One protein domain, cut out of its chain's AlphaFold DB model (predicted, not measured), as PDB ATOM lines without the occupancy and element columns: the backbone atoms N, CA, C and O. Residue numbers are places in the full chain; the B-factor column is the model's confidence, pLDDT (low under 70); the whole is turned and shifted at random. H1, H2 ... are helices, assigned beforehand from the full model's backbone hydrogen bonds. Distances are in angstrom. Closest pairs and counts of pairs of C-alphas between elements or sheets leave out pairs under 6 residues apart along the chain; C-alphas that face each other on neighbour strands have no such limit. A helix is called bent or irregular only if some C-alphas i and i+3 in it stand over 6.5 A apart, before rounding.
ATOM      1  N   THR A  71     213.414 207.424 291.779       81.12
ATOM      2  CA  THR A  71     211.991 207.764 291.584       81.12
ATOM      3  C   THR A  71     211.703 208.416 290.231       81.12
ATOM      4  O   THR A  71     210.590 208.264 289.727       81.12
ATOM      5  N   ALA A  72     212.670 209.100 289.609       78.06
ATOM      6  CA  ALA A  72     212.559 209.567 288.228       78.06
ATOM      7  C   ALA A  72     212.540 208.386 287.245       78.06
ATOM      8  O   ALA A  72     211.583 208.273 286.480       78.06
ATOM      9  N   ARG A  73     213.506 207.455 287.344       76.75
ATOM     10  CA  ARG A  73     213.525 206.221 286.535       76.75
ATOM     11  C   ARG A  73     212.245 205.401 286.699       76.75
ATOM     12  O   ARG A  73     211.599 205.097 285.711       76.75
ATOM     13  N   ALA A  74     211.797 205.140 287.928       75.62
ATOM     14  CA  ALA A  74     210.578 204.361 288.164       75.62
ATOM     15  C   ALA A  74     209.312 205.004 287.553       75.62
ATOM     16  O   ALA A  74     208.399 204.301 287.121       75.62
ATOM     17  N   LYS A  75     209.247 206.345 287.482       80.88
ATOM     18  CA  LYS A  75     208.175 207.065 286.769       80.88
ATOM     19  C   LYS A  75     208.309 206.957 285.250       80.88
ATOM     20  O   LYS A  75     207.293 206.963 284.564       80.88
ATOM     21  N   GLU A  76     209.529 206.913 284.728       78.25
ATOM     22  CA  GLU A  76     209.819 206.737 283.305       78.25
ATOM     23  C   GLU A  76     209.504 205.307 282.848       78.25
ATOM     24  O   GLU A  76     208.729 205.130 281.913       78.25
ATOM     25  N   ASP A  77     209.963 204.296 283.586       78.25
ATOM     26  CA  ASP A  77     209.655 202.881 283.356       78.25
ATOM     27  C   ASP A  77     208.138 202.625 283.385       78.25
ATOM     28  O   ASP A  77     207.593 202.008 282.471       78.25
ATOM     29  N   SER A  78     207.425 203.184 284.374       79.81
ATOM     30  CA  SER A  78     205.962 203.069 284.465       79.81
ATOM     31  C   SER A  78     205.227 203.748 283.301       79.81
ATOM     32  O   SER A  78     204.203 203.241 282.840       79.81
ATOM     33  N   LYS A  79     205.745 204.867 282.773       83.12
ATOM     34  CA  LYS A  79     205.216 205.467 281.536       83.12
ATOM     35  C   LYS A  79     205.487 204.563 280.337       83.12
ATOM     36  O   LYS A  79     204.569 204.302 279.567       83.12
ATOM     37  N   ASN A  80     206.711 204.063 280.191       85.44
ATOM     38  CA  ASN A  80     207.107 203.189 279.085       85.44
ATOM     39  C   ASN A  80     206.247 201.911 279.042       85.44
ATOM     40  O   ASN A  80     205.772 201.527 277.976       85.44
ATOM     41  N   GLU A  81     205.948 201.311 280.197       85.06
ATOM     42  CA  GLU A  81     205.022 200.178 280.331       85.06
ATOM     43  C   GLU A  81     203.588 200.524 279.873       85.06
ATOM     44  O   GLU A  81     202.946 199.743 279.161       85.06
ATOM     45  N   GLN A  82     203.092 201.722 280.209       84.19
ATOM     46  CA  GLN A  82     201.799 202.220 279.721       84.19
ATOM     47  C   GLN A  82     201.796 202.416 278.195       84.19
ATOM     48  O   GLN A  82     200.864 201.953 277.535       84.19
ATOM     49  N   TYR A  83     202.835 203.029 277.612       87.69
ATOM     50  CA  TYR A  83     202.959 203.172 276.152       87.69
ATOM     51  C   TYR A  83     202.979 201.807 275.449       87.69
ATOM     52  O   TYR A  83     202.240 201.609 274.484       87.69
ATOM     53  N   LEU A  84     203.758 200.843 275.952       88.00
ATOM     54  CA  LEU A  84     203.813 199.481 275.407       88.00
ATOM     55  C   LEU A  84     202.452 198.775 275.480       88.00
ATOM     56  O   LEU A  84     202.042 198.122 274.520       88.00
ATOM     57  N   THR A  85     201.710 198.964 276.572       91.25
ATOM     58  CA  THR A  85     200.353 198.420 276.722       91.25
ATOM     59  C   THR A  85     199.393 199.017 275.689       91.25
ATOM     60  O   THR A  85     198.655 198.278 275.039       91.25
ATOM     61  N   VAL A  86     199.431 200.336 275.466       89.94
ATOM     62  CA  VAL A  86     198.606 201.000 274.439       89.94
ATOM     63  C   VAL A  86     198.984 200.547 273.021       89.94
ATOM     64  O   VAL A  86     198.099 200.345 272.189       89.94
ATOM     65  N   ILE A  87     200.275 200.335 272.739       88.25
ATOM     66  CA  ILE A  87     200.745 199.789 271.454       88.25
ATOM     67  C   ILE A  87     200.198 198.372 271.230       88.25
ATOM     68  O   ILE A  87     199.698 198.083 270.142       88.25
ATOM     69  N   ASN A  88     200.225 197.510 272.249       90.81
ATOM     70  CA  ASN A  88     199.685 196.153 272.153       90.81
ATOM     71  C   ASN A  88     198.168 196.160 271.906       90.81
ATOM     72  O   ASN A  88     197.713 195.542 270.947       90.81
ATOM     73  N   LEU A  89     197.402 196.955 272.665       91.75
ATOM     74  CA  LEU A  89     195.952 197.110 272.459       91.75
ATOM     75  C   LEU A  89     195.603 197.614 271.047       91.75
ATOM     76  O   LEU A  89     194.642 197.150 270.433       91.75
ATOM     77  N   LYS A  90     196.407 198.531 270.495       90.44
ATOM     78  CA  LYS A  90     196.271 198.988 269.105       90.44
ATOM     79  C   LYS A  90     196.541 197.867 268.098       90.44
ATOM     80  O   LYS A  90     195.816 197.767 267.109       90.44
ATOM     81  N   ASN A  91     197.563 197.045 268.326       89.06
ATOM     82  CA  ASN A  91     197.895 195.921 267.449       89.06
ATOM     83  C   ASN A  91     196.808 194.836 267.480       89.06
ATOM     84  O   ASN A  91     196.432 194.334 266.421       89.06
ATOM     85  N   ASP A  92     196.241 194.540 268.651       91.12
ATOM     86  CA  ASP A  92     195.114 193.612 268.795       91.12
ATOM     87  C   ASP A  92     193.859 194.131 268.076       91.12
ATOM     88  O   ASP A  92     193.218 193.389 267.328       91.12
ATOM     89  N   ALA A  93     193.545 195.425 268.216       89.88
ATOM     90  CA  ALA A  93     192.436 196.050 267.496       89.88
ATOM     91  C   ALA A  93     192.633 196.015 265.967       89.88
ATOM     92  O   ALA A  93     191.698 195.704 265.228       89.88
ATOM     93  N   LEU A  94     193.856 196.275 265.482       88.00
ATOM     94  CA  LEU A  94     194.206 196.161 264.061       88.00
ATOM     95  C   LEU A  94     194.066 194.722 263.554       88.00
ATOM     96  O   LEU A  94     193.443 194.499 262.518       88.00
ATOM     97  N   LYS A  95     194.589 193.735 264.293       88.38
ATOM     98  CA  LYS A  95     194.434 192.312 263.963       88.38
ATOM     99  C   LYS A  95     192.957 191.934 263.850       88.38
ATOM    100  O   LYS A  95     192.557 191.309 262.869       88.38
ATOM    101  N   ARG A  96     192.137 192.371 264.808       92.81
ATOM    102  CA  ARG A  96     190.700 192.095 264.820       92.81
ATOM    103  C   ARG A  96     189.965 192.713 263.624       92.81
ATOM    104  O   ARG A  96     189.057 192.091 263.079       92.81
ATOM    105  N   ILE A  97     190.389 193.893 263.167       88.12
ATOM    106  CA  ILE A  97     189.892 194.503 261.925       88.12
ATOM    107  C   ILE A  97     190.175 193.616 260.701       88.12
ATOM    108  O   ILE A  97     189.276 193.429 259.880       88.12
ATOM    109  N   TYR A  98     191.375 193.035 260.585       85.31
ATOM    110  CA  TYR A  98     191.690 192.116 259.483       85.31
ATOM    111  C   TYR A  98     190.801 190.862 259.513       85.31
ATOM    112  O   TYR A  98     190.183 190.546 258.502       85.31
ATOM    113  N   GLU A  99     190.610 190.229 260.677       88.19
ATOM    114  CA  GLU A  99     189.710 189.068 260.827       88.19
ATOM    115  C   GLU A  99     188.260 189.372 260.388       88.19
ATOM    116  O   GLU A  99     187.595 188.554 259.741       88.19
ATOM    117  N   ILE A 100     187.749 190.563 260.725       88.44
ATOM    118  CA  ILE A 100     186.414 191.009 260.301       88.44
ATOM    119  C   ILE A 100     186.372 191.230 258.782       88.44
ATOM    120  O   ILE A 100     185.406 190.820 258.129       88.44
ATOM    121  N   ARG A 101     187.410 191.849 258.206       85.31
ATOM    122  CA  ARG A 101     187.527 192.065 256.759       85.31
ATOM    123  C   ARG A 101     187.529 190.743 255.997       85.31
ATOM    124  O   ARG A 101     186.759 190.601 255.048       85.31
ATOM    125  N   ASP A 102     188.314 189.770 256.443       84.19
ATOM    126  CA  ASP A 102     188.403 188.450 255.816       84.19
ATOM    127  C   ASP A 102     187.045 187.729 255.879       84.19
ATOM    128  O   ASP A 102     186.549 187.242 254.863       84.19
ATOM    129  N   THR A 103     186.336 187.823 257.012       89.94
ATOM    130  CA  THR A 103     184.951 187.326 257.155       89.94
ATOM    131  C   THR A 103     183.985 187.941 256.122       89.94
ATOM    132  O   THR A 103     183.025 187.295 255.680       89.94
ATOM    133  N   PHE A 104     184.192 189.201 255.719       87.38
ATOM    134  CA  PHE A 104     183.382 189.855 254.682       87.38
ATOM    135  C   PHE A 104     183.802 189.440 253.270       87.38
ATOM    136  O   PHE A 104     182.926 189.248 252.423       87.38
ATOM    137  N   ILE A 105     185.107 189.269 253.032       82.88
ATOM    138  CA  ILE A 105     185.662 188.767 251.770       82.88
ATOM    139  C   ILE A 105     185.159 187.347 251.504       82.88
ATOM    140  O   ILE A 105     184.677 187.077 250.408       82.88
ATOM    141  N   GLU A 106     185.180 186.449 252.488       86.75
ATOM    142  CA  GLU A 106     184.730 185.058 252.343       86.75
ATOM    143  C   GLU A 106     183.212 184.928 252.131       86.75
ATOM    144  O   GLU A 106     182.736 184.035 251.419       86.75
ATOM    145  N   CYS A 107     182.423 185.838 252.703       89.19
ATOM    146  CA  CYS A 107     180.969 185.746 252.676       89.19
ATOM    147  C   CYS A 107     180.362 186.207 251.335       89.19
ATOM    148  O   CYS A 107     180.301 187.396 251.029       89.19
ATOM    149  N   VAL A 108     179.782 185.264 250.579       89.00
ATOM    150  CA  VAL A 108     179.116 185.506 249.279       89.00
ATOM    151  C   VAL A 108     178.153 186.703 249.312       89.00
ATOM    152  O   VAL A 108     178.294 187.624 248.517       89.00
ATOM    153  N   LYS A 109     177.226 186.755 250.280       90.81
ATOM    154  CA  LYS A 109     176.240 187.853 250.395       90.81
ATOM    155  C   LYS A 109     176.891 189.209 250.690       90.81
ATOM    156  O   LYS A 109     176.379 190.241 250.269       90.81
ATOM    157  N   CYS A 110     178.005 189.212 251.419       88.25
ATOM    158  CA  CYS A 110     178.815 190.401 251.676       88.25
ATOM    159  C   CYS A 110     179.542 190.872 250.403       88.25
ATOM    160  O   CYS A 110     179.535 192.074 250.129       88.25
ATOM    161  N   ARG A 111     180.078 189.948 249.590       83.56
ATOM    162  CA  ARG A 111     180.649 190.251 248.262       83.56
ATOM    163  C   ARG A 111     179.602 190.770 247.271       83.56
ATOM    164  O   ARG A 111     179.871 191.719 246.546       83.56
ATOM    165  N   GLU A 112     178.405 190.187 247.241       85.94
ATOM    166  CA  GLU A 112     177.312 190.610 246.349       85.94
ATOM    167  C   GLU A 112     176.817 192.028 246.650       85.94
ATOM    168  O   GLU A 112     176.586 192.808 245.725       85.94
ATOM    169  N   ILE A 113     176.662 192.376 247.935       85.25
ATOM    170  CA  ILE A 113     176.308 193.740 248.358       85.25
ATOM    171  C   ILE A 113     177.420 194.712 247.946       85.25
ATOM    172  O   ILE A 113     177.131 195.704 247.283       85.25
ATOM    173  N   HIS A 114     178.684 194.373 248.228       78.50
ATOM    174  CA  HIS A 114     179.848 195.171 247.828       78.50
ATOM    175  C   HIS A 114     179.885 195.443 246.318       78.50
ATOM    176  O   HIS A 114     179.973 196.598 245.902       78.50
ATOM    177  N   LYS A 115     179.790 194.391 245.487       77.12
ATOM    178  CA  LYS A 115     179.766 194.518 244.020       77.12
ATOM    179  C   LYS A 115     178.618 195.428 243.580       77.12
ATOM    180  O   LYS A 115     178.861 196.434 242.922       77.12
ATOM    181  N   ARG A 116     177.389 195.135 244.021       82.12
ATOM    182  CA  ARG A 116     176.180 195.907 243.690       82.12
ATOM    183  C   ARG A 116     176.322 197.390 244.017       82.12
ATOM    184  O   ARG A 116     175.906 198.231 243.220       82.12
ATOM    185  N   ASP A 117     176.836 197.716 245.195       76.31
ATOM    186  CA  ASP A 117     176.896 199.099 245.653       76.31
ATOM    187  C   ASP A 117     178.007 199.881 244.936       76.31
ATOM    188  O   ASP A 117     177.759 201.021 244.539       76.31
ATOM    189  N   ILE A 118     179.143 199.248 244.610       72.44
ATOM    190  CA  ILE A 118     180.140 199.839 243.703       72.44
ATOM    191  C   ILE A 118     179.562 200.048 242.299       72.44
ATOM    192  O   ILE A 118     179.653 201.162 241.783       72.44
ATOM    193  N   THR A 119     178.894 199.057 241.697       71.69
ATOM    194  CA  THR A 119     178.251 199.212 240.377       71.69
ATOM    195  C   THR A 119     177.250 200.375 240.377       71.69
ATOM    196  O   THR A 119     177.251 201.197 239.463       71.69
ATOM    197  N   LYS A 120     176.440 200.524 241.438       74.50
ATOM    198  CA  LYS A 120     175.518 201.666 241.608       74.50
ATOM    199  C   LYS A 120     176.223 203.016 241.759       74.50
ATOM    200  O   LYS A 120     175.611 204.041 241.455       74.50
ATOM    201  N   MET A 121     177.437 203.058 242.304       69.12
ATOM    202  CA  MET A 121     178.216 204.295 242.409       69.12
ATOM    203  C   MET A 121     178.891 204.652 241.087       69.12
ATOM    204  O   MET A 121     178.796 205.797 240.657       69.12
ATOM    205  N   LEU A 122     179.504 203.675 240.415       69.00
ATOM    206  CA  LEU A 122     180.104 203.859 239.092       69.00
ATOM    207  C   LEU A 122     179.051 204.292 238.065       69.00
ATOM    208  O   LEU A 122     179.281 205.257 237.341       69.00
ATOM    209  N   LYS A 123     177.863 203.672 238.076       69.19
ATOM    210  CA  LYS A 123     176.737 204.077 237.224       69.19
ATOM    211  C   LYS A 123     176.305 205.528 237.477       69.19
ATOM    212  O   LYS A 123     176.268 206.307 236.531       69.19
ATOM    213  N   ARG A 124     176.086 205.917 238.742       67.62
ATOM    214  CA  ARG A 124     175.771 207.314 239.105       67.62
ATOM    215  C   ARG A 124     176.853 208.294 238.640       67.62
ATOM    216  O   ARG A 124     176.527 209.387 238.198       67.62
ATOM    217  N   ARG A 125     178.131 207.905 238.697       63.00
ATOM    218  CA  ARG A 125     179.248 208.732 238.212       63.00
ATOM    219  C   ARG A 125     179.251 208.890 236.689       63.00
ATOM    220  O   ARG A 125     179.525 209.983 236.209       63.00
ATOM    221  N   ALA A 126     178.967 207.821 235.943       61.00
ATOM    222  CA  ALA A 126     178.873 207.870 234.484       61.00
ATOM    223  C   ALA A 126     177.719 208.786 234.038       61.00
ATOM    224  O   ALA A 126     177.935 209.692 233.237       61.00
ATOM    225  N   GLU A 127     176.543 208.619 234.657       64.75
ATOM    226  CA  GLU A 127     175.356 209.466 234.464       64.75
ATOM    227  C   GLU A 127     175.645 210.951 234.754       64.75
ATOM    228  O   GLU A 127     175.229 211.816 233.993       64.75
ATOM    229  N   GLN A 128     176.399 211.260 235.816       62.12
ATOM    230  CA  GLN A 128     176.745 212.638 236.199       62.12
ATOM    231  C   GLN A 128     177.775 213.321 235.285       62.12
ATOM    232  O   GLN A 128     177.822 214.547 235.241       62.12
ATOM    233  N   ASN A 129     178.594 212.551 234.567       58.09
ATOM    234  CA  ASN A 129     179.670 213.069 233.717       58.09
ATOM    235  C   ASN A 129     179.316 213.072 232.214       58.09
ATOM    236  O   ASN A 129     180.198 213.322 231.396       58.09
ATOM    237  N   ASN A 130     178.073 212.746 231.831       59.50
ATOM    238  CA  ASN A 130     177.679 212.472 230.438       59.50
ATOM    239  C   ASN A 130     178.548 211.401 229.732       59.50
ATOM    240  O   ASN A 130     178.597 211.355 228.503       59.50
ATOM    241  N   TYR A 131     179.200 210.498 230.479       50.53
ATOM    242  CA  TYR A 131     179.847 209.330 229.873       50.53
ATOM    243  C   TYR A 131     178.763 208.323 229.495       50.53
ATOM    244  O   TYR A 131     178.234 207.597 230.343       50.53
ATOM    245  N   GLU A 132     178.400 208.312 228.216       43.69
ATOM    246  CA  GLU A 132     177.288 207.512 227.726       43.69
ATOM    247  C   GLU A 132     177.617 206.007 227.780       43.69
ATOM    248  O   GLU A 132     178.454 205.511 227.038       43.69
ATOM    249  N   LYS A 133     176.914 205.290 228.670       41.12
ATOM    250  CA  LYS A 133     176.682 203.824 228.722       41.12
ATOM    251  C   LYS A 133     177.877 202.865 228.903       41.12
ATOM    252  O   LYS A 133     177.706 201.883 229.629       41.12
ATOM    253  N   ASP A 134     179.060 203.127 228.362       42.09
ATOM    254  CA  ASP A 134     180.071 202.071 228.144       42.09
ATOM    255  C   ASP A 134     180.965 201.728 229.354       42.09
ATOM    256  O   ASP A 134     181.688 200.737 229.341       42.09
ATOM    257  N   PHE A 135     180.882 202.475 230.460       41.94
ATOM    258  CA  PHE A 135     181.596 202.112 231.697       41.94
ATOM    259  C   PHE A 135     180.957 200.942 232.466       41.94
ATOM    260  O   PHE A 135     181.578 200.414 233.387       41.94
ATOM    261  N   ALA A 136     179.718 200.553 232.149       37.38
ATOM    262  CA  ALA A 136     179.010 199.502 232.884       37.38
ATOM    263  C   ALA A 136     179.427 198.081 232.464       37.38
ATOM    264  O   ALA A 136     179.397 197.178 233.294       37.38
ATOM    265  N   THR A 137     179.829 197.897 231.204       40.88
ATOM    266  CA  THR A 137     180.195 196.604 230.599       40.88
ATOM    267  C   THR A 137     181.638 196.185 230.883       40.88
ATOM    268  O   THR A 137     181.974 195.014 230.743       40.88
ATOM    269  N   LEU A 138     182.493 197.106 231.340       43.41
ATOM    270  CA  LEU A 138     183.918 196.856 231.598       43.41
ATOM    271  C   LEU A 138     184.211 195.984 232.843       43.41
ATOM    272  O   LEU A 138     185.374 195.783 233.181       43.41
ATOM    273  N   TYR A 139     183.178 195.538 233.570       46.19
ATOM    274  CA  TYR A 139     183.299 194.944 234.913       46.19
ATOM    275  C   TYR A 139     182.547 193.612 235.103       46.19
ATOM    276  O   TYR A 139     182.461 193.129 236.236       46.19
ATOM    277  N   ASP A 140     182.000 193.020 234.036       39.28
ATOM    278  CA  ASP A 140     181.314 191.717 234.112       39.28
ATOM    279  C   ASP A 140     182.292 190.523 234.179       39.28
ATOM    280  O   ASP A 140     181.924 189.456 234.675       39.28
ATOM    281  N   GLU A 141     183.550 190.702 233.766       41.94
ATOM    282  CA  GLU A 141     184.579 189.655 233.784       41.94
ATOM    283  C   GLU A 141     185.497 189.778 235.018       41.94
ATOM    284  O   GLU A 141     186.139 190.800 235.254       41.94
ATOM    285  N   TRP A 158     184.485 223.339 234.227       44.16
ATOM    286  CA  TRP A 158     183.460 223.630 235.261       44.16
ATOM    287  C   TRP A 158     184.023 223.331 236.669       44.16
ATOM    288  O   TRP A 158     183.796 222.271 237.250       44.16
ATOM    289  N   LEU A 159     184.927 224.193 237.155       51.06
ATOM    290  CA  LEU A 159     186.188 223.683 237.714       51.06
ATOM    291  C   LEU A 159     186.312 223.515 239.245       51.06
ATOM    292  O   LEU A 159     187.267 222.872 239.659       51.06
ATOM    293  N   GLU A 160     185.421 224.025 240.109       46.53
ATOM    294  CA  GLU A 160     185.648 223.926 241.575       46.53
ATOM    295  C   GLU A 160     184.686 223.004 242.336       46.53
ATOM    296  O   GLU A 160     185.142 222.120 243.067       46.53
ATOM    297  N   GLU A 161     183.369 223.148 242.164       40.72
ATOM    298  CA  GLU A 161     182.402 222.277 242.850       40.72
ATOM    299  C   GLU A 161     182.434 220.849 242.296       40.72
ATOM    300  O   GLU A 161     182.539 219.902 243.079       40.72
ATOM    301  N   ASN A 162     182.487 220.674 240.967       46.22
ATOM    302  CA  ASN A 162     182.692 219.343 240.384       46.22
ATOM    303  C   ASN A 162     184.056 218.754 240.748       46.22
ATOM    304  O   ASN A 162     184.130 217.550 240.954       46.22
ATOM    305  N   VAL A 163     185.130 219.537 240.895       51.94
ATOM    306  CA  VAL A 163     186.428 218.974 241.320       51.94
ATOM    307  C   VAL A 163     186.380 218.509 242.778       51.94
ATOM    308  O   VAL A 163     186.851 217.408 243.073       51.94
ATOM    309  N   LYS A 164     185.741 219.268 243.682       51.19
ATOM    310  CA  LYS A 164     185.486 218.828 245.068       51.19
ATOM    311  C   LYS A 164     184.616 217.566 245.097       51.19
ATOM    312  O   LYS A 164     184.973 216.608 245.780       51.19
ATOM    313  N   PHE A 165     183.545 217.514 244.308       50.84
ATOM    314  CA  PHE A 165     182.642 216.365 244.224       50.84
ATOM    315  C   PHE A 165     183.300 215.120 243.595       50.84
ATOM    316  O   PHE A 165     183.224 214.025 244.149       50.84
ATOM    317  N   VAL A 166     184.029 215.268 242.484       54.22
ATOM    318  CA  VAL A 166     184.792 214.189 241.829       54.22
ATOM    319  C   VAL A 166     185.889 213.655 242.750       54.22
ATOM    320  O   VAL A 166     186.117 212.440 242.764       54.22
ATOM    321  N   LYS A 167     186.527 214.526 243.545       59.94
ATOM    322  CA  LYS A 167     187.485 214.140 244.589       59.94
ATOM    323  C   LYS A 167     186.802 213.363 245.715       59.94
ATOM    324  O   LYS A 167     187.244 212.254 245.993       59.94
ATOM    325  N   GLN A 168     185.693 213.855 246.273       57.94
ATOM    326  CA  GLN A 168     184.904 213.142 247.290       57.94
ATOM    327  C   GLN A 168     184.433 211.766 246.800       57.94
ATOM    328  O   GLN A 168     184.575 210.778 247.512       57.94
ATOM    329  N   GLN A 169     183.943 211.663 245.560       55.97
ATOM    330  CA  GLN A 169     183.542 210.392 244.943       55.97
ATOM    331  C   GLN A 169     184.739 209.449 244.726       55.97
ATOM    332  O   GLN A 169     184.606 208.238 244.896       55.97
ATOM    333  N   LYS A 170     185.922 209.975 244.369       62.78
ATOM    334  CA  LYS A 170     187.161 209.184 244.252       62.78
ATOM    335  C   LYS A 170     187.636 208.691 245.621       62.78
ATOM    336  O   LYS A 170     187.982 207.524 245.743       62.78
ATOM    337  N   GLU A 171     187.615 209.546 246.639       64.56
ATOM    338  CA  GLU A 171     187.950 209.194 248.022       64.56
ATOM    339  C   GLU A 171     186.961 208.171 248.590       64.56
ATOM    340  O   GLU A 171     187.391 207.191 249.190       64.56
ATOM    341  N   PHE A 172     185.657 208.322 248.331       60.56
ATOM    342  CA  PHE A 172     184.645 207.334 248.702       60.56
ATOM    343  C   PHE A 172     184.908 205.991 248.013       60.56
ATOM    344  O   PHE A 172     184.944 204.974 248.696       60.56
ATOM    345  N   LEU A 173     185.157 205.969 246.697       61.88
ATOM    346  CA  LEU A 173     185.501 204.742 245.963       61.88
ATOM    347  C   LEU A 173     186.760 204.067 246.519       61.88
ATOM    348  O   LEU A 173     186.724 202.869 246.770       61.88
ATOM    349  N   VAL A 174     187.835 204.819 246.775       65.25
ATOM    350  CA  VAL A 174     189.083 204.288 247.355       65.25
ATOM    351  C   VAL A 174     188.854 203.747 248.771       65.25
ATOM    352  O   VAL A 174     189.301 202.647 249.090       65.25
ATOM    353  N   ASN A 175     188.125 204.476 249.620       63.59
ATOM    354  CA  ASN A 175     187.810 204.043 250.982       63.59
ATOM    355  C   ASN A 175     186.890 202.807 250.991       63.59
ATOM    356  O   ASN A 175     187.101 201.902 251.795       63.59
ATOM    357  N   TYR A 176     185.917 202.737 250.080       60.25
ATOM    358  CA  TYR A 176     184.995 201.609 249.939       60.25
ATOM    359  C   TYR A 176     185.700 200.370 249.358       60.25
ATOM    360  O   TYR A 176     185.511 199.276 249.879       60.25
ATOM    361  N   GLN A 177     186.567 200.526 248.347       61.84
ATOM    362  CA  GLN A 177     187.414 199.450 247.804       61.84
ATOM    363  C   GLN A 177     188.392 198.901 248.855       61.84
ATOM    364  O   GLN A 177     188.584 197.692 248.957       61.84
ATOM    365  N   ALA A 178     188.950 199.773 249.700       64.81
ATOM    366  CA  ALA A 178     189.735 199.376 250.870       64.81
ATOM    367  C   ALA A 178     188.889 198.748 252.002       64.81
ATOM    368  O   ALA A 178     189.439 198.385 253.041       64.81
ATOM    369  N   MET A 179     187.569 198.612 251.812       64.06
ATOM    370  CA  MET A 179     186.583 198.124 252.781       64.06
ATOM    371  C   MET A 179     186.551 198.899 254.105       64.06
ATOM    372  O   MET A 179     186.149 198.340 255.120       64.06
ATOM    373  N   LYS A 180     186.933 200.184 254.124       66.94
ATOM    374  CA  LYS A 180     186.922 200.979 255.363       66.94
ATOM    375  C   LYS A 180     185.528 200.977 256.018       66.94
ATOM    376  O   LYS A 180     184.510 201.066 255.314       66.94
ATOM    377  N   PRO A 181     185.450 200.909 257.356       58.94
ATOM    378  CA  PRO A 181     184.184 200.923 258.067       58.94
ATOM    379  C   PRO A 181     183.515 202.290 257.902       58.94
ATOM    380  O   PRO A 181     184.145 203.295 257.573       58.94
ATOM    381  N   GLY A 182     182.191 202.319 258.037       60.72
ATOM    382  CA  GLY A 182     181.376 203.479 257.665       60.72
ATOM    383  C   GLY A 182     181.140 203.625 256.154       60.72
ATOM    384  O   GLY A 182     180.100 204.149 255.768       60.72
ATOM    385  N   PHE A 183     182.028 203.101 255.300       63.91
ATOM    386  CA  PHE A 183     181.799 202.993 253.853       63.91
ATOM    387  C   PHE A 183     181.180 201.633 253.505       63.91
ATOM    388  O   PHE A 183     180.147 201.570 252.839       63.91
ATOM    389  N   TYR A 184     181.767 200.540 253.999       72.06
ATOM    390  CA  TYR A 184     181.294 199.184 253.722       72.06
ATOM    391  C   TYR A 184     179.932 198.857 254.372       72.06
ATOM    392  O   TYR A 184     179.739 199.054 255.573       72.06
ATOM    393  N   THR A 185     179.002 198.272 253.601       82.25
ATOM    394  CA  THR A 185     177.700 197.788 254.107       82.25
ATOM    395  C   THR A 185     177.683 196.254 254.235       82.25
ATOM    396  O   THR A 185     177.601 195.558 253.220       82.25
ATOM    397  N   PRO A 186     177.720 195.685 255.457       86.69
ATOM    398  CA  PRO A 186     177.667 194.237 255.663       86.69
ATOM    399  C   PRO A 186     176.275 193.650 255.400       86.69
ATOM    400  O   PRO A 186     175.243 194.307 255.554       86.69
ATOM    401  N   CYS A 187     176.224 192.351 255.088       91.69
ATOM    402  CA  CYS A 187     174.954 191.628 255.038       91.69
ATOM    403  C   CYS A 187     174.305 191.524 256.435       91.69
ATOM    404  O   CYS A 187     174.986 191.602 257.459       91.69
ATOM    405  N   LYS A 188     172.989 191.261 256.495       93.38
ATOM    406  CA  LYS A 188     172.219 191.186 257.758       93.38
ATOM    407  C   LYS A 188     172.840 190.271 258.830       93.38
ATOM    408  O   LYS A 188     172.739 190.589 260.007       93.38
ATOM    409  N   LYS A 189     173.502 189.170 258.440       93.69
ATOM    410  CA  LYS A 189     174.186 188.244 259.368       93.69
ATOM    411  C   LYS A 189     175.408 188.887 260.045       93.69
ATOM    412  O   LYS A 189     175.728 188.547 261.176       93.69
ATOM    413  N   HIS A 190     176.086 189.803 259.358       94.00
ATOM    414  CA  HIS A 190     177.369 190.384 259.764       94.00
ATOM    415  C   HIS A 190     177.259 191.860 260.182       94.00
ATOM    416  O   HIS A 190     178.268 192.535 260.366       94.00
ATOM    417  N   ILE A 191     176.039 192.370 260.384       90.94
ATOM    418  CA  ILE A 191     175.805 193.769 260.771       90.94
ATOM    419  C   ILE A 191     176.460 194.139 262.111       90.94
ATOM    420  O   ILE A 191     176.933 195.260 262.276       90.94
ATOM    421  N   ASN A 192     176.560 193.183 263.041       91.50
ATOM    422  CA  ASN A 192     177.250 193.380 264.316       91.50
ATOM    423  C   ASN A 192     178.775 193.468 264.143       91.50
ATOM    424  O   ASN A 192     179.386 194.317 264.778       91.50
ATOM    425  N   LEU A 193     179.367 192.687 263.232       91.06
ATOM    426  CA  LEU A 193     180.796 192.782 262.906       91.06
ATOM    427  C   LEU A 193     181.136 194.133 262.250       91.06
ATOM    428  O   LEU A 193     182.180 194.710 262.521       91.06
ATOM    429  N   GLY A 194     180.231 194.690 261.434       87.75
ATOM    430  CA  GLY A 194     180.406 196.041 260.883       87.75
ATOM    431  C   GLY A 194     180.380 197.141 261.955       87.75
ATOM    432  O   GLY A 194     181.126 198.113 261.860       87.75
ATOM    433  N   ARG A 195     179.559 196.971 263.003       88.38
ATOM    434  CA  ARG A 195     179.558 197.855 264.183       88.38
ATOM    435  C   ARG A 195     180.826 197.684 265.020       88.38
ATOM    436  O   ARG A 195     181.385 198.679 265.461       88.38
ATOM    437  N   GLU A 196     181.276 196.445 265.215       90.31
ATOM    438  CA  GLU A 196     182.523 196.116 265.914       90.31
ATOM    439  C   GLU A 196     183.723 196.796 265.240       90.31
ATOM    440  O   GLU A 196     184.443 197.542 265.895       90.31
ATOM    441  N   TRP A 197     183.867 196.653 263.917       89.50
ATOM    442  CA  TRP A 197     184.918 197.321 263.140       89.50
ATOM    443  C   TRP A 197     184.884 198.847 263.313       89.50
ATOM    444  O   TRP A 197     185.910 199.455 263.616       89.50
ATOM    445  N   TYR A 198     183.710 199.478 263.208       88.44
ATOM    446  CA  TYR A 198     183.587 200.921 263.437       88.44
ATOM    447  C   TYR A 198     184.089 201.347 264.832       88.44
ATOM    448  O   TYR A 198     184.816 202.332 264.951       88.44
ATOM    449  N   MET A 199     183.773 200.579 265.882       90.62
ATOM    450  CA  MET A 199     184.275 200.849 267.235       90.62
ATOM    451  C   MET A 199     185.793 200.636 267.358       90.62
ATOM    452  O   MET A 199     186.459 201.422 268.032       90.62
ATOM    453  N   LEU A 200     186.353 199.625 266.685       89.81
ATOM    454  CA  LEU A 200     187.796 199.353 266.670       89.81
ATOM    455  C   LEU A 200     188.592 200.490 266.005       89.81
ATOM    456  O   LEU A 200     189.656 200.854 266.503       89.81
ATOM    457  N   GLU A 201     188.085 201.121 264.937       87.94
ATOM    458  CA  GLU A 201     188.758 202.290 264.339       87.94
ATOM    459  C   GLU A 201     188.728 203.534 265.239       87.94
ATOM    460  O   GLU A 201     189.714 204.279 265.288       87.94
ATOM    461  N   LEU A 202     187.649 203.746 266.002       89.81
ATOM    462  CA  LEU A 202     187.612 204.795 267.027       89.81
ATOM    463  C   LEU A 202     188.656 204.525 268.121       89.81
ATOM    464  O   LEU A 202     189.434 205.419 268.455       89.81
ATOM    465  N   GLN A 203     188.752 203.281 268.604       90.69
ATOM    466  CA  GLN A 203     189.767 202.874 269.581       90.69
ATOM    467  C   GLN A 203     191.195 203.071 269.053       90.69
ATOM    468  O   GLN A 203     192.011 203.681 269.736       90.69
ATOM    469  N   ILE A 204     191.497 202.650 267.819       89.88
ATOM    470  CA  ILE A 204     192.806 202.882 267.180       89.88
ATOM    471  C   ILE A 204     193.113 204.379 267.065       89.88
ATOM    472  O   ILE A 204     194.251 204.798 267.290       89.88
ATOM    473  N   THR A 205     192.108 205.199 266.751       90.31
ATOM    474  CA  THR A 205     192.246 206.661 266.693       90.31
ATOM    475  C   THR A 205     192.605 207.245 268.060       90.31
ATOM    476  O   THR A 205     193.469 208.119 268.136       90.31
ATOM    477  N   ASP A 206     192.015 206.745 269.145       89.75
ATOM    478  CA  ASP A 206     192.347 207.171 270.508       89.75
ATOM    479  C   ASP A 206     193.702 206.628 270.987       89.75
ATOM    480  O   ASP A 206     194.491 207.386 271.550       89.75
ATOM    481  N   TYR A 207     194.054 205.378 270.671       89.62
ATOM    482  CA  TYR A 207     195.388 204.831 270.942       89.62
ATOM    483  C   TYR A 207     196.488 205.629 270.228       89.62
ATOM    484  O   TYR A 207     197.520 205.920 270.828       89.62
ATOM    485  N   ASN A 208     196.262 206.084 268.990       88.69
ATOM    486  CA  ASN A 208     197.195 206.977 268.293       88.69
ATOM    487  C   ASN A 208     197.399 208.316 269.033       88.69
ATOM    488  O   ASN A 208     198.523 208.807 269.085       88.69
ATOM    489  N   LYS A 209     196.353 208.894 269.646       90.81
ATOM    490  CA  LYS A 209     196.464 210.122 270.467       90.81
ATOM    491  C   LYS A 209     197.206 209.898 271.787       90.81
ATOM    492  O   LYS A 209     197.665 210.868 272.384       90.81
ATOM    493  N   LEU A 210     197.251 208.661 272.279       84.88
ATOM    494  CA  LEU A 210     197.984 208.288 273.490       84.88
ATOM    495  C   LEU A 210     199.454 207.968 273.190       84.88
ATOM    496  O   LEU A 210     200.305 208.319 273.993       84.88
ATOM    497  N   ILE A 211     199.748 207.360 272.035       80.75
ATOM    498  CA  ILE A 211     201.115 207.033 271.595       80.75
ATOM    499  C   ILE A 211     201.873 208.280 271.114       80.75
ATOM    500  O   ILE A 211     203.060 208.410 271.384       80.75
ATOM    501  N   ASN A 212     201.203 209.208 270.423       75.81
ATOM    502  CA  ASN A 212     201.829 210.404 269.839       75.81
ATOM    503  C   ASN A 212     201.886 211.610 270.810       75.81
ATOM    504  O   ASN A 212     201.846 212.758 270.362       75.81
ATOM    505  N   LYS A 213     201.908 211.354 272.123       60.41
ATOM    506  CA  LYS A 213     202.030 212.344 273.206       60.41
ATOM    507  C   LYS A 213     203.380 212.223 273.888       60.41
ATOM    508  O   LYS A 213     203.935 213.290 274.217       60.41
TER     509      LYS A 213
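AT A GLANCE: This is residues 71 to 141 and 158 to 213 of the 213 residues of an uncharacterized protein of Spiroplasma platyhelix PALS-1 (UniProt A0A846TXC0). Picture a flat, wide L of helices: the long helix H1 makes one arm, H2 makes the other, and the two meet at a corner by their ends. H4 packs side by side on H1 and runs the opposite way, H3 runs loosely along H2, and residues 71 to 81 of H1 stick out past the rest. The printed part has 127 residues with four named helices, H1, H2, H3 and H4 in that order, and no named strand; the class is all helix. It is only just loose, close to extended, with a radius of gyration of the C-alphas of 20.5 A and spans of 73 by 40 by 22 A.

IN THESE COORDINATES: Find C-alpha 71 at (211.991, 207.764, 291.584); from there H1, residues 71 to 106, runs 52.9 A to C-alpha 106 at (184.730, 185.058, 252.343). Next comes H2, residues 108 to 128, 30.2 A long. Past the cut, H3 covers residues 161 to 177 over 23.9 A. H4, residues 188 to 211, runs 35.7 A and ends at C-alpha 211, (201.115, 207.033, 271.595); it is irregular, with C-alphas 189 and 192 7.8 A apart.

HOW THE PARTS SIT: Start at H1, and look at Lys 90 and Ile 204, whose C-alphas, 5.6 A apart, are the closest of H1 and H4. These two helices touch at a shallow tilt of 25 degrees, opposite ways. With residues 104 to 105 alone, H1 only just touches H2, only at the corner by their link, with 3 pairs of C-alphas within 8 A; the closest are those of Phe 104 and Cys 110, 5.5 A apart. Their lines are about perpendicular, at 85 degrees. H2 and H3 are close but not clearly touching: their closest C-alphas, those of Ile 118 and Leu 173, are 7.6 A apart. They run opposite ways at a shallow tilt of 14 degrees. H2 and H4 are near each other, while H3 is apart from H1 and from H4. In H1, H2 and H3 every O i to N i+4 pair is within hydrogen-bond range; in H4, 18 of 20 are.

THE WHOLE: The two C-alphas farthest apart are those of Thr 71 and Glu 132, 72.7 A. Residues 71 to 81, which belong to H1, stand free; the body without them spans 57 by 38 by 21 A. Residues 142 to 157 are not printed, and C-alphas 141 and 158 are 34.0 A apart across this cut, which lies in the link from H2 to H3. The link from H1 to H2 is tight, and that from H3 to H4 is short. The mean pLDDT of the printed part is 74.5; look for values under 70 at residues 121 to 141, 158 to 183 and 213.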